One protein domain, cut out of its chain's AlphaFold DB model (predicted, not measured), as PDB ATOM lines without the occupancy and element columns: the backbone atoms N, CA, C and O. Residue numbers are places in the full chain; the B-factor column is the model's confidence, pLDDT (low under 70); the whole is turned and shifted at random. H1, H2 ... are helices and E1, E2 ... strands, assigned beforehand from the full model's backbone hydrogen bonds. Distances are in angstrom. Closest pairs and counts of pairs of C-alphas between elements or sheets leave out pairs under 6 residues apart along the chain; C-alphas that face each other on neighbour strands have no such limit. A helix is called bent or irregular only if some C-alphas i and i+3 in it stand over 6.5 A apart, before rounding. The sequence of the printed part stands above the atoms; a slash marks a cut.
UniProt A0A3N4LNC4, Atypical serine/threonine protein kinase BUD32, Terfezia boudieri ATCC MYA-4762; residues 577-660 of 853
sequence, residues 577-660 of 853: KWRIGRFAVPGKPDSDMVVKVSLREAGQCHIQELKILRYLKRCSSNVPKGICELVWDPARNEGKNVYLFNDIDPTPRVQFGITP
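This is residues 577 to 660 of the 853 residues of the protein "Atypical serine/threonine protein kinase BUD32" of Terfezia boudieri ATCC MYA-4762 (UniProt A0A3N4LNC4). A strongly twisted sheet of four strands has one helix, H1, packed on one face and running along the strands, and the bent hairpin of E1 and E2 reaches away from the helix. Two long links with no named element join H1 to E3 and E3 to E4, and residues 618 to 624 of the first stick out. The printed part has 84 residues, with E1, E2, H1, E3 and E4 along the chain; the sheet's order is E1, E2, E4, E3, antiparallel throughout. The class is mixed, helices and strands, with under half of the residues in named elements. The whole is compact, with a radius of gyration of the C-alphas of 12.9 A and spans of 37 by 26 by 24 A.

Begin with the sheet at its edge strand E1, residues 578 to 585, which forms a hairpin with E2, residues 588 to 598. Look at N 581 and O 595, 3.1 A apart and within hydrogen-bond range. E1 bends by 60 degrees at residue 582, and E2 by 98 degrees at residue 591. Next to E2 is inner strand E4, residues 655 to 659, antiparallel at 138 degrees, with N 594 and O 658 at 2.8 A. E4 forms a hairpin with edge strand E3, residues 629 to 632, at 134 degrees; here N 657 and O 632 are 2.8 A apart. Now turn to H1, residues 604 to 616, which is on the sheet at a height over the sheet of 9.9 A, making two layers, a helix on one face of a sheet. It lies over E2 and E4, and only just over E3, on which 3 of its C-alphas fall; on the local plane it stands at 1 degree to E2, along the strands. Its closest C-alphas to E3 are those of Leu 613 and Leu 630, 6.0 A apart. E2, H1 and E3 form a split strand-helix-strand unit, two strands of one sheet that are not neighbours, with a helix between them along the chain and E4 between them in the sheet, and its crossover is right-handed. In H1 every O i to N i+4 pair is within hydrogen-bond range.

Find C-alpha 578 at (187.773, 123.736, 246.663), where E1 begins its 19.9 A. E2 spans 24.4 A. H1 runs 18.4 A from C-alpha 604 at (186.537, 121.256, 233.876). E3 has four residues; E4 ends at C-alpha 659, (204.713, 118.881, 247.375).

The two farthest C-alphas, of Asn 622 and Pro 650, are 38.6 A apart. The printed part has no cut. The links H1 to E3, 12 residues, and E3 to E4, 22 residues, are long. Confidence is under 70 at residues 602, 638 to 641, 645 and 647 to 650.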
ATOM      1  N   LYS A 577     184.380 126.166 245.766       85.81
ATOM      2  CA  LYS A 577     184.724 125.132 244.772       85.81
ATOM      3  C   LYS A 577     185.728 124.103 245.296       85.81
ATOM      4  O   LYS A 577     185.684 122.955 244.862       85.81
ATOM      5  N   TRP A 578     186.600 124.500 246.226       90.00
ATOM      6  CA  TRP A 578     187.773 123.736 246.663       90.00
ATOM      7  C   TRP A 578     187.948 123.726 248.194       90.00
ATOM      8  O   TRP A 578     187.616 124.702 248.868       90.00
ATOM      9  N   ARG A 579     188.590 122.689 248.741       93.00
ATOM     10  CA  ARG A 579     189.230 122.713 250.072       93.00
ATOM     11  C   ARG A 579     190.704 122.318 249.942       93.00
ATOM     12  O   ARG A 579     191.043 121.522 249.069       93.00
ATOM     13  N   ILE A 580     191.556 122.892 250.794       95.56
ATOM     14  CA  ILE A 580     193.011 122.692 250.785       95.56
ATOM     15  C   ILE A 580     193.500 122.372 252.205       95.56
ATOM     16  O   ILE A 580     193.173 123.094 253.151       95.56
ATOM     17  N   GLY A 581     194.281 121.300 252.358       96.44
ATOM     18  CA  GLY A 581     194.838 120.858 253.643       96.44
ATOM     19  C   GLY A 581     196.224 120.226 253.505       96.44
ATOM     20  O   GLY A 581     196.563 119.703 252.447       96.44
ATOM     21  N   ARG A 582     197.023 120.293 254.573       96.81
ATOM     22  CA  ARG A 582     198.334 119.648 254.708       96.81
ATOM     23  C   ARG A 582     198.163 118.256 255.310       96.81
ATOM     24  O   ARG A 582     197.453 118.101 256.306       96.81
ATOM     25  N   PHE A 583     198.825 117.273 254.717       97.19
ATOM     26  CA  PHE A 583     198.827 115.873 255.137       97.19
ATOM     27  C   PHE A 583     200.234 115.297 254.962       97.19
ATOM     28  O   PHE A 583     200.973 115.754 254.088       97.19
ATOM     29  N   ALA A 584     200.581 114.263 255.725       96.62
ATOM     30  CA  ALA A 584     201.763 113.459 255.425       96.62
ATOM     31  C   ALA A 584     201.578 112.705 254.093       96.62
ATOM     32  O   ALA A 584     200.476 112.268 253.756       96.62
ATOM     33  N   VAL A 585     202.657 112.533 253.332       95.75
ATOM     34  CA  VAL A 585     202.663 111.740 252.098       95.75
ATOM     35  C   VAL A 585     202.491 110.253 252.452       95.75
ATOM     36  O   VAL A 585     203.245 109.737 253.282       95.75
ATOM     37  N   PRO A 586     201.550 109.515 251.828       93.25
ATOM     38  CA  PRO A 586     201.371 108.089 252.092       93.25
ATOM     39  C   PRO A 586     202.669 107.296 251.886       93.25
ATOM     40  O   PRO A 586     203.294 107.363 250.829       93.25
ATOM     41  N   GLY A 587     203.090 106.562 252.920       93.38
ATOM     42  CA  GLY A 587     204.358 105.820 252.938       93.38
ATOM     43  C   GLY A 587     205.618 106.657 253.216       93.38
ATOM     44  O   GLY A 587     206.708 106.093 253.233       93.38
ATOM     45  N   LYS A 588     205.500 107.973 253.448       95.06
ATOM     46  CA  LYS A 588     206.605 108.886 253.797       95.06
ATOM     47  C   LYS A 588     206.162 109.862 254.909       95.06
ATOM     48  O   LYS A 588     205.845 111.013 254.605       95.06
ATOM     49  N   PRO A 589     206.106 109.426 256.183       91.06
ATOM     50  CA  PRO A 589     205.558 110.238 257.276       91.06
ATOM     51  C   PRO A 589     206.319 111.553 257.504       91.06
ATOM     52  O   PRO A 589     205.704 112.551 257.860       91.06
ATOM     53  N   ASP A 590     207.624 111.582 257.224       92.62
ATOM     54  CA  ASP A 590     208.491 112.762 257.366       92.62
ATOM     55  C   ASP A 590     208.390 113.751 256.183       92.62
ATOM     56  O   ASP A 590     209.194 114.674 256.057       92.62
ATOM     57  N   SER A 591     207.443 113.546 255.261       94.06
ATOM     58  CA  SER A 591     207.231 114.384 254.074       94.06
ATOM     59  C   SER A 591     205.805 114.928 254.035       94.06
ATOM     60  O   SER A 591     204.850 114.164 253.938       94.06
ATOM     61  N   ASP A 592     205.654 116.252 254.043       95.56
ATOM     62  CA  ASP A 592     204.357 116.914 253.870       95.56
ATOM     63  C   ASP A 592     203.929 117.005 252.390       95.56
ATOM     64  O   ASP A 592     204.739 117.201 251.476       95.56
ATOM     65  N   MET A 593     202.615 117.002 252.169       97.12
ATOM     66  CA  MET A 593     201.970 117.419 250.925       97.12
ATOM     67  C   MET A 593     200.740 118.296 251.176       97.12
ATOM     68  O   MET A 593     200.101 118.238 252.227       97.12
ATOM     69  N   VAL A 594     200.387 119.094 250.172       97.69
ATOM     70  CA  VAL A 594     199.165 119.896 250.105       97.69
ATOM     71  C   VAL A 594     198.151 119.163 249.240       97.69
ATOM     72  O   VAL A 594     198.366 118.973 248.045       97.69
ATOM     73  N   VAL A 595     197.032 118.769 249.838       97.31
ATOM     74  CA  VAL A 595     195.920 118.110 249.151       97.31
ATOM     75  C   VAL A 595     194.868 119.136 248.754       97.31
ATOM     76  O   VAL A 595     194.354 119.865 249.607       97.31
ATOM     77  N   LYS A 596     194.506 119.145 247.468       96.56
ATOM     78  CA  LYS A 596     193.400 119.922 246.892       96.56
ATOM     79  C   LYS A 596     192.233 118.972 246.607       96.56
ATOM     80  O   LYS A 596     192.447 117.885 246.071       96.56
ATOM     81  N   VAL A 597     191.007 119.356 246.966       94.19
ATOM     82  CA  VAL A 597     189.794 118.557 246.697       94.19
ATOM     83  C   VAL A 597     188.614 119.423 246.270       94.19
ATOM     84  O   VAL A 597     188.407 120.503 246.833       94.19
ATOM     85  N   SER A 598     187.835 118.969 245.284       92.56
ATOM     86  CA  SER A 598     186.628 119.675 244.841       92.56
ATOM     87  C   SER A 598     185.449 119.488 245.806       92.56
ATOM     88  O   SER A 598     185.210 118.404 246.329       92.56
ATOM     89  N   LEU A 599     184.694 120.565 246.041       87.06
ATOM     90  CA  LEU A 599     183.523 120.609 246.937       87.06
ATOM     91  C   LEU A 599     182.186 120.303 246.243       87.06
ATOM     92  O   LEU A 599     181.139 120.306 246.885       87.06
ATOM     93  N   ARG A 600     182.220 120.122 244.925       82.19
ATOM     94  CA  ARG A 600     181.087 119.814 244.042       82.19
ATOM     95  C   ARG A 600     181.582 118.831 242.980       82.19
ATOM     96  O   ARG A 600     182.784 118.532 242.950       82.19
ATOM     97  N   GLU A 601     180.682 118.413 242.090       75.12
ATOM     98  CA  GLU A 601     181.045 117.785 240.814       75.12
ATOM     99  C   GLU A 601     182.222 118.529 240.168       75.12
ATOM    100  O   GLU A 601     182.291 119.767 240.183       75.12
ATOM    101  N   ALA A 602     183.200 117.778 239.669       66.12
ATOM    102  CA  ALA A 602     184.469 118.354 239.258       66.12
ATOM    103  C   ALA A 602     184.324 119.262 238.027       66.12
ATOM    104  O   ALA A 602     184.153 118.797 236.901       66.12
ATOM    105  N   GLY A 603     184.468 120.573 238.235       76.44
ATOM    106  CA  GLY A 603     184.540 121.539 237.145       76.44
ATOM    107  C   GLY A 603     185.708 121.240 236.202       76.44
ATOM    108  O   GLY A 603     186.759 120.758 236.627       76.44
ATOM    109  N   GLN A 604     185.553 121.575 234.919       83.62
ATOM    110  CA  GLN A 604     186.537 121.256 233.876       83.62
ATOM    111  C   GLN A 604     187.959 121.764 234.193       83.62
ATOM    112  O   GLN A 604     188.931 121.095 233.847       83.62
ATOM    113  N   CYS A 605     188.098 122.898 234.892       85.19
ATOM    114  CA  CYS A 605     189.396 123.405 235.352       85.19
ATOM    115  C   CYS A 605     190.070 122.503 236.403       85.19
ATOM    116  O   CYS A 605     191.290 122.387 236.398       85.19
ATOM    117  N   HIS A 606     189.308 121.797 237.245       90.00
ATOM    118  CA  HIS A 606     189.861 120.858 238.228       90.00
ATOM    119  C   HIS A 606     190.474 119.638 237.519       90.00
ATOM    120  O   HIS A 606     191.581 119.198 237.824       90.00
ATOM    121  N   ILE A 607     189.756 119.114 236.519       91.50
ATOM    122  CA  ILE A 607     190.215 118.008 235.670       91.50
ATOM    123  C   ILE A 607     191.423 118.449 234.827       91.50
ATOM    124  O   ILE A 607     192.345 117.663 234.618       91.50
ATOM    125  N   GLN A 608     191.437 119.698 234.353       92.19
ATOM    126  CA  GLN A 608     192.556 120.283 233.611       92.19
ATOM    127  C   GLN A 608     193.817 120.429 234.473       92.19
ATOM    128  O   GLN A 608     194.895 120.055 234.020       92.19
ATOM    129  N   GLU A 609     193.696 120.883 235.719       95.94
ATOM    130  CA  GLU A 609     194.824 120.978 236.654       95.94
ATOM    131  C   GLU A 609     195.489 119.613 236.875       95.94
ATOM    132  O   GLU A 609     196.698 119.468 236.694       95.94
ATOM    133  N   LEU A 610     194.694 118.575 237.168       95.56
ATOM    134  CA  LEU A 610     195.209 117.215 237.344       95.56
ATOM    135  C   LEU A 610     195.797 116.638 236.040       95.56
ATOM    136  O   LEU A 610     196.751 115.861 236.096       95.56
ATOM    137  N   LYS A 611     195.294 117.031 234.859       94.81
ATOM    138  CA  LYS A 611     195.924 116.697 233.565       94.81
ATOM    139  C   LYS A 611     197.311 117.320 233.435       94.81
ATOM    140  O   LYS A 611     198.245 116.593 233.108       94.81
ATOM    141  N   ILE A 612     197.448 118.617 233.722       96.38
ATOM    142  CA  ILE A 612     198.736 119.322 233.675       96.38
ATOM    143  C   ILE A 612     199.708 118.701 234.683       96.38
ATOM    144  O   ILE A 612     200.772 118.248 234.279       96.38
ATOM    145  N   LEU A 613     199.326 118.550 235.953       97.06
ATOM    146  CA  LEU A 613     200.185 117.967 236.994       97.06
ATOM    147  C   LEU A 613     200.657 116.536 236.659       97.06
ATOM    148  O   LEU A 613     201.829 116.201 236.842       97.06
ATOM    149  N   ARG A 614     199.779 115.690 236.098       95.56
ATOM    150  CA  ARG A 614     200.148 114.345 235.615       95.56
ATOM    151  C   ARG A 614     201.056 114.359 234.392       95.56
ATOM    152  O   ARG A 614     201.778 113.387 234.183       95.56
ATOM    153  N   TYR A 615     200.976 115.396 233.569       95.31
ATOM    154  CA  TYR A 615     201.835 115.577 232.408       95.31
ATOM    155  C   TYR A 615     203.213 116.125 232.815       95.31
ATOM    156  O   TYR A 615     204.214 115.545 232.407       95.31
ATOM    157  N   LEU A 616     203.283 117.110 233.720       95.81
ATOM    158  CA  LEU A 616     204.542 117.596 234.303       95.81
ATOM    159  C   LEU A 616     205.322 116.462 234.990       95.81
ATOM    160  O   LEU A 616     206.530 116.354 234.812       95.81
ATOM    161  N   LYS A 617     204.631 115.531 235.670       95.00
ATOM    162  CA  LYS A 617     205.232 114.307 236.242       95.00
ATOM    163  C   LYS A 617     205.689 113.255 235.201       95.00
ATOM    164  O   LYS A 617     206.247 112.225 235.573       95.00
ATOM    165  N   ARG A 618     205.439 113.474 233.905       94.12
ATOM    166  CA  ARG A 618     205.950 112.660 232.779       94.12
ATOM    167  C   ARG A 618     207.006 113.388 231.947       94.12
ATOM    168  O   ARG A 618     207.663 112.740 231.135       94.12
ATOM    169  N   CYS A 619     207.161 114.701 232.119       90.44
ATOM    170  CA  CYS A 619     208.340 115.416 231.646       90.44
ATOM    171  C   CYS A 619     209.600 114.827 232.315       90.44
ATOM    172  O   CYS A 619     209.510 114.064 233.278       90.44
ATOM    173  N   SER A 620     210.773 115.114 231.748       75.19
ATOM    174  CA  SER A 620     212.023 114.415 232.076       75.19
ATOM    175  C   SER A 620     212.420 114.498 233.557       75.19
ATOM    176  O   SER A 620     211.960 115.362 234.299       75.19
ATOM    177  N   SER A 621     213.348 113.628 233.974       75.38
ATOM    178  CA  SER A 621     213.901 113.512 235.339       75.38
ATOM    179  C   SER A 621     214.461 114.803 235.955       75.38
ATOM    180  O   SER A 621     214.814 114.814 237.131       75.38
ATOM    181  N   ASN A 622     214.562 115.874 235.171       90.31
ATOM    182  CA  ASN A 622     215.230 117.123 235.507       90.31
ATOM    183  C   ASN A 622     214.197 118.251 235.703       90.31
ATOM    184  O   ASN A 622     214.384 119.360 235.204       90.31
ATOM    185  N   VAL A 623     213.087 117.959 236.391       94.38
ATOM    186  CA  VAL A 623     212.104 118.971 236.818       94.38
ATOM    187  C   VAL A 623     212.783 119.927 237.817       94.38
ATOM    188  O   VAL A 623     213.310 119.453 238.828       94.38
ATOM    189  N   PRO A 624     212.798 121.257 237.591       95.44
ATOM    190  CA  PRO A 624     213.362 122.201 238.548       95.44
ATOM    191  C   PRO A 624     212.581 122.200 239.860       95.44
ATOM    192  O   PRO A 624     211.355 122.087 239.864       95.44
ATOM    193  N   LYS A 625     213.276 122.444 240.977       95.38
ATOM    194  CA  LYS A 625     212.657 122.534 242.313       95.38
ATOM    195  C   LYS A 625     211.553 123.597 242.414       95.38
ATOM    196  O   LYS A 625     210.735 123.514 243.321       95.38
ATOM    197  N   GLY A 626     211.526 124.570 241.499       96.81
ATOM    198  CA  GLY A 626     210.491 125.602 241.417       96.81
ATOM    199  C   GLY A 626     209.174 125.183 240.750       96.81
ATOM    200  O   GLY A 626     208.278 126.013 240.614       96.81
ATOM    201  N   ILE A 627     209.016 123.911 240.371       97.81
ATOM    202  CA  ILE A 627     207.750 123.318 239.918       97.81
ATOM    203  C   ILE A 627     207.297 122.269 240.942       97.81
ATOM    204  O   ILE A 627     208.090 121.427 241.358       97.81
ATOM    205  N   CYS A 628     206.028 122.306 241.364       97.44
ATOM    206  CA  CYS A 628     205.520 121.353 242.357       97.44
ATOM    207  C   CYS A 628     205.376 119.923 241.799       97.44
ATOM    208  O   CYS A 628     204.953 119.713 240.661       97.44
ATOM    209  N   GLU A 629     205.689 118.917 242.622       96.81
ATOM    210  CA  GLU A 629     205.547 117.506 242.239       96.81
ATOM    211  C   GLU A 629     204.179 116.957 242.672       96.81
ATOM    212  O   GLU A 629     203.790 117.068 243.836       96.81
ATOM    213  N   LEU A 630     203.472 116.292 241.752       97.12
ATOM    214  CA  LEU A 630     202.266 115.506 242.035       97.12
ATOM    215  C   LEU A 630     202.624 114.210 242.785       97.12
ATOM    216  O   LEU A 630     202.898 113.179 242.167       97.12
ATOM    217  N   VAL A 631     202.621 114.246 244.114       96.50
ATOM    218  CA  VAL A 631     203.017 113.110 244.965       96.50
ATOM    219  C   VAL A 631     201.883 112.127 245.268       96.50
ATOM    220  O   VAL A 631     202.167 110.956 245.508       96.50
ATOM    221  N   TRP A 632     200.614 112.550 245.205       95.69
ATOM    222  CA  TRP A 632     199.459 111.676 245.457       95.69
ATOM    223  C   TRP A 632     198.298 111.928 244.481       95.69
ATOM    224  O   TRP A 632     197.962 113.070 244.171       95.69
ATOM    225  N   ASP A 633     197.701 110.845 243.983       93.81
ATOM    226  CA  ASP A 633     196.751 110.835 242.862       93.81
ATOM    227  C   ASP A 633     195.855 109.574 242.945       93.81
ATOM    228  O   ASP A 633     196.195 108.541 242.361       93.81
ATOM    229  N   PRO A 634     194.747 109.601 243.712       89.06
ATOM    230  CA  PRO A 634     193.936 108.410 243.982       89.06
ATOM    231  C   PRO A 634     193.188 107.902 242.740       89.06
ATOM    232  O   PRO A 634     193.140 106.695 242.505       89.06
ATOM    233  N   ALA A 635     192.691 108.806 241.887       86.44
ATOM    234  CA  ALA A 635     191.927 108.466 240.679       86.44
ATOM    235  C   ALA A 635     192.733 107.642 239.650       86.44
ATOM    236  O   ALA A 635     192.160 107.014 238.760       86.44
ATOM    237  N   ARG A 636     194.070 107.608 239.759       83.19
ATOM    238  CA  ARG A 636     194.920 106.737 238.932       83.19
ATOM    239  C   ARG A 636     194.760 105.247 239.270       83.19
ATOM    240  O   ARG A 636     195.011 104.417 238.400       83.19
ATOM    241  N   ASN A 637     194.332 104.914 240.488       71.88
ATOM    242  CA  ASN A 637     194.241 103.534 240.970       71.88
ATOM    243  C   ASN A 637     192.883 102.873 240.668       71.88
ATOM    244  O   ASN A 637     192.793 101.650 240.664       71.88
ATOM    245  N   GLU A 638     191.830 103.654 240.399       63.91
ATOM    246  CA  GLU A 638     190.451 103.137 240.303       63.91
ATOM    247  C   GLU A 638     190.064 102.607 238.911       63.91
ATOM    248  O   GLU A 638     189.023 101.968 238.749       63.91
ATOM    249  N   GLY A 639     190.883 102.875 237.887       55.38
ATOM    250  CA  GLY A 639     190.801 102.296 236.536       55.38
ATOM    251  C   GLY A 639     189.586 102.674 235.671       55.38
ATOM    252  O   GLY A 639     189.678 102.603 234.449       55.38
ATOM    253  N   LYS A 640     188.459 103.088 236.266       56.19
ATOM    254  CA  LYS A 640     187.170 103.284 235.571       56.19
ATOM    255  C   LYS A 640     186.907 104.715 235.107       56.19
ATOM    256  O   LYS A 640     186.246 104.903 234.091       56.19
ATOM    257  N   ASN A 641     187.399 105.726 235.824       59.91
ATOM    258  CA  ASN A 641     187.235 107.124 235.431       59.91
ATOM    259  C   ASN A 641     188.486 107.929 235.797       59.91
ATOM    260  O   ASN A 641     188.734 108.226 236.957       59.91
ATOM    261  N   VAL A 642     189.309 108.250 234.798       71.00
ATOM    262  CA  VAL A 642     190.738 108.546 235.007       71.00
ATOM    263  C   VAL A 642     190.997 109.750 235.929       71.00
ATOM    264  O   VAL A 642     192.080 109.839 236.493       71.00
ATOM    265  N   TYR A 643     190.060 110.690 236.079       75.06
ATOM    266  CA  TYR A 643     190.249 111.945 236.833       75.06
ATOM    267  C   TYR A 643     189.292 112.128 238.014       75.06
ATOM    268  O   TYR A 643     189.397 113.138 238.707       75.06
ATOM    269  N   LEU A 644     188.355 111.202 238.218       76.12
ATOM    270  CA  LEU A 644     187.335 111.301 239.257       76.12
ATOM    271  C   LEU A 644     187.551 110.192 240.277       76.12
ATOM    272  O   LEU A 644     187.822 109.056 239.902       76.12
ATOM    273  N   PHE A 645     187.442 110.559 241.544       68.25
ATOM    274  CA  PHE A 645     187.593 109.682 242.692       68.25
ATOM    275  C   PHE A 645     186.261 109.622 243.448       68.25
ATOM    276  O   PHE A 645     185.669 110.672 243.732       68.25
ATOM    277  N   ASN A 646     185.796 108.405 243.744       70.38
ATOM    278  CA  ASN A 646     184.514 108.142 244.401       70.38
ATOM    279  C   ASN A 646     184.751 107.498 245.778       70.38
ATOM    280  O   ASN A 646     184.980 106.296 245.877       70.38
ATOM    281  N   ASP A 647     184.676 108.307 246.834       67.94
ATOM    282  CA  ASP A 647     184.880 107.888 248.229       67.94
ATOM    283  C   ASP A 647     183.512 107.689 248.939       67.94
ATOM    284  O   ASP A 647     182.523 107.331 248.301       67.94
ATOM    285  N   ILE A 648     183.419 107.958 250.247       60.56
ATOM    286  CA  ILE A 648     182.182 107.932 251.058       60.56
ATOM    287  C   ILE A 648     181.017 108.727 250.426       60.56
ATOM    288  O   ILE A 648     179.855 108.366 250.612       60.56
ATOM    289  N   ASP A 649     181.304 109.824 249.718       64.19
ATOM    290  CA  ASP A 649     180.295 110.609 248.998       64.19
ATOM    291  C   ASP A 649     180.189 110.113 247.543       64.19
ATOM    292  O   ASP A 649     181.193 110.167 246.828       64.19
ATOM    293  N   PRO A 650     179.000 109.685 247.063       65.38
ATOM    294  CA  PRO A 650     178.807 109.266 245.674       65.38
ATOM    295  C   PRO A 650     179.008 110.393 244.645       65.38
ATOM    296  O   PRO A 650     179.058 110.107 243.450       65.38
ATOM    297  N   THR A 651     179.115 111.656 245.075       71.88
ATOM    298  CA  THR A 651     179.451 112.810 244.227       71.88
ATOM    299  C   THR A 651     180.894 112.692 243.709       71.88
ATOM    300  O   THR A 651     181.821 112.845 244.509       71.88
ATOM    301  N   PRO A 652     181.136 112.516 242.395       77.31
ATOM    302  CA  PRO A 652     182.488 112.331 241.868       77.31
ATOM    303  C   PRO A 652     183.337 113.602 241.983       77.31
ATOM    304  O   PRO A 652     182.940 114.681 241.523       77.31
ATOM    305  N   ARG A 653     184.534 113.485 242.569       85.31
ATOM    306  CA  ARG A 653     185.416 114.629 242.866       85.31
ATOM    307  C   ARG A 653     186.779 114.498 242.200       85.31
ATOM    308  O   ARG A 653     187.287 113.400 242.002       85.31
ATOM    309  N   VAL A 654     187.408 115.639 241.920       91.12
ATOM    310  CA  VAL A 654     188.857 115.694 241.680       91.12
ATOM    311  C   VAL A 654     189.538 115.864 243.030       91.12
ATOM    312  O   VAL A 654     189.231 116.804 243.770       91.12
ATOM    313  N   GLN A 655     190.480 114.973 243.329       93.44
ATOM    314  CA  GLN A 655     191.340 115.057 244.500       93.44
ATOM    315  C   GLN A 655     192.776 114.666 244.130       93.44
ATOM    316  O   GLN A 655     192.974 113.703 243.394       93.44
ATOM    317  N   PHE A 656     193.769 115.407 244.628       96.06
ATOM    318  CA  PHE A 656     195.196 115.111 244.447       96.06
ATOM    319  C   PHE A 656     196.057 115.820 245.503       96.06
ATOM    320  O   PHE A 656     195.586 116.740 246.174       96.06
ATOM    321  N   GLY A 657     197.317 115.399 245.649       97.50
ATOM    322  CA  GLY A 657     198.299 115.965 246.578       97.50
ATOM    323  C   GLY A 657     199.605 116.366 245.889       97.50
ATOM    324  O   GLY A 657     200.175 115.574 245.137       97.50
ATOM    325  N   ILE A 658     200.081 117.584 246.164       97.94
ATOM    326  CA  ILE A 658     201.338 118.147 245.642       97.94
ATOM    327  C   ILE A 658     202.342 118.451 246.762       97.94
ATOM    328  O   ILE A 658     201.949 118.719 247.895       97.94
ATOM    329  N   THR A 659     203.638 118.448 246.458       96.62
ATOM    330  CA  THR A 659     204.713 118.881 247.375       96.62
ATOM    331  C   THR A 659     205.545 119.993 246.700       96.62
ATOM    332  O   THR A 659     205.616 120.001 245.466       96.62
ATOM    333  N   PRO A 660     206.150 120.949 247.438       95.69
ATOM    334  CA  PRO A 660     206.237 121.071 248.897       95.69
ATOM    335  C   PRO A 660     205.009 121.719 249.553       95.69
ATOM    336  O   PRO A 660     204.349 122.582 248.978       95.69
TER     337      PRO A 660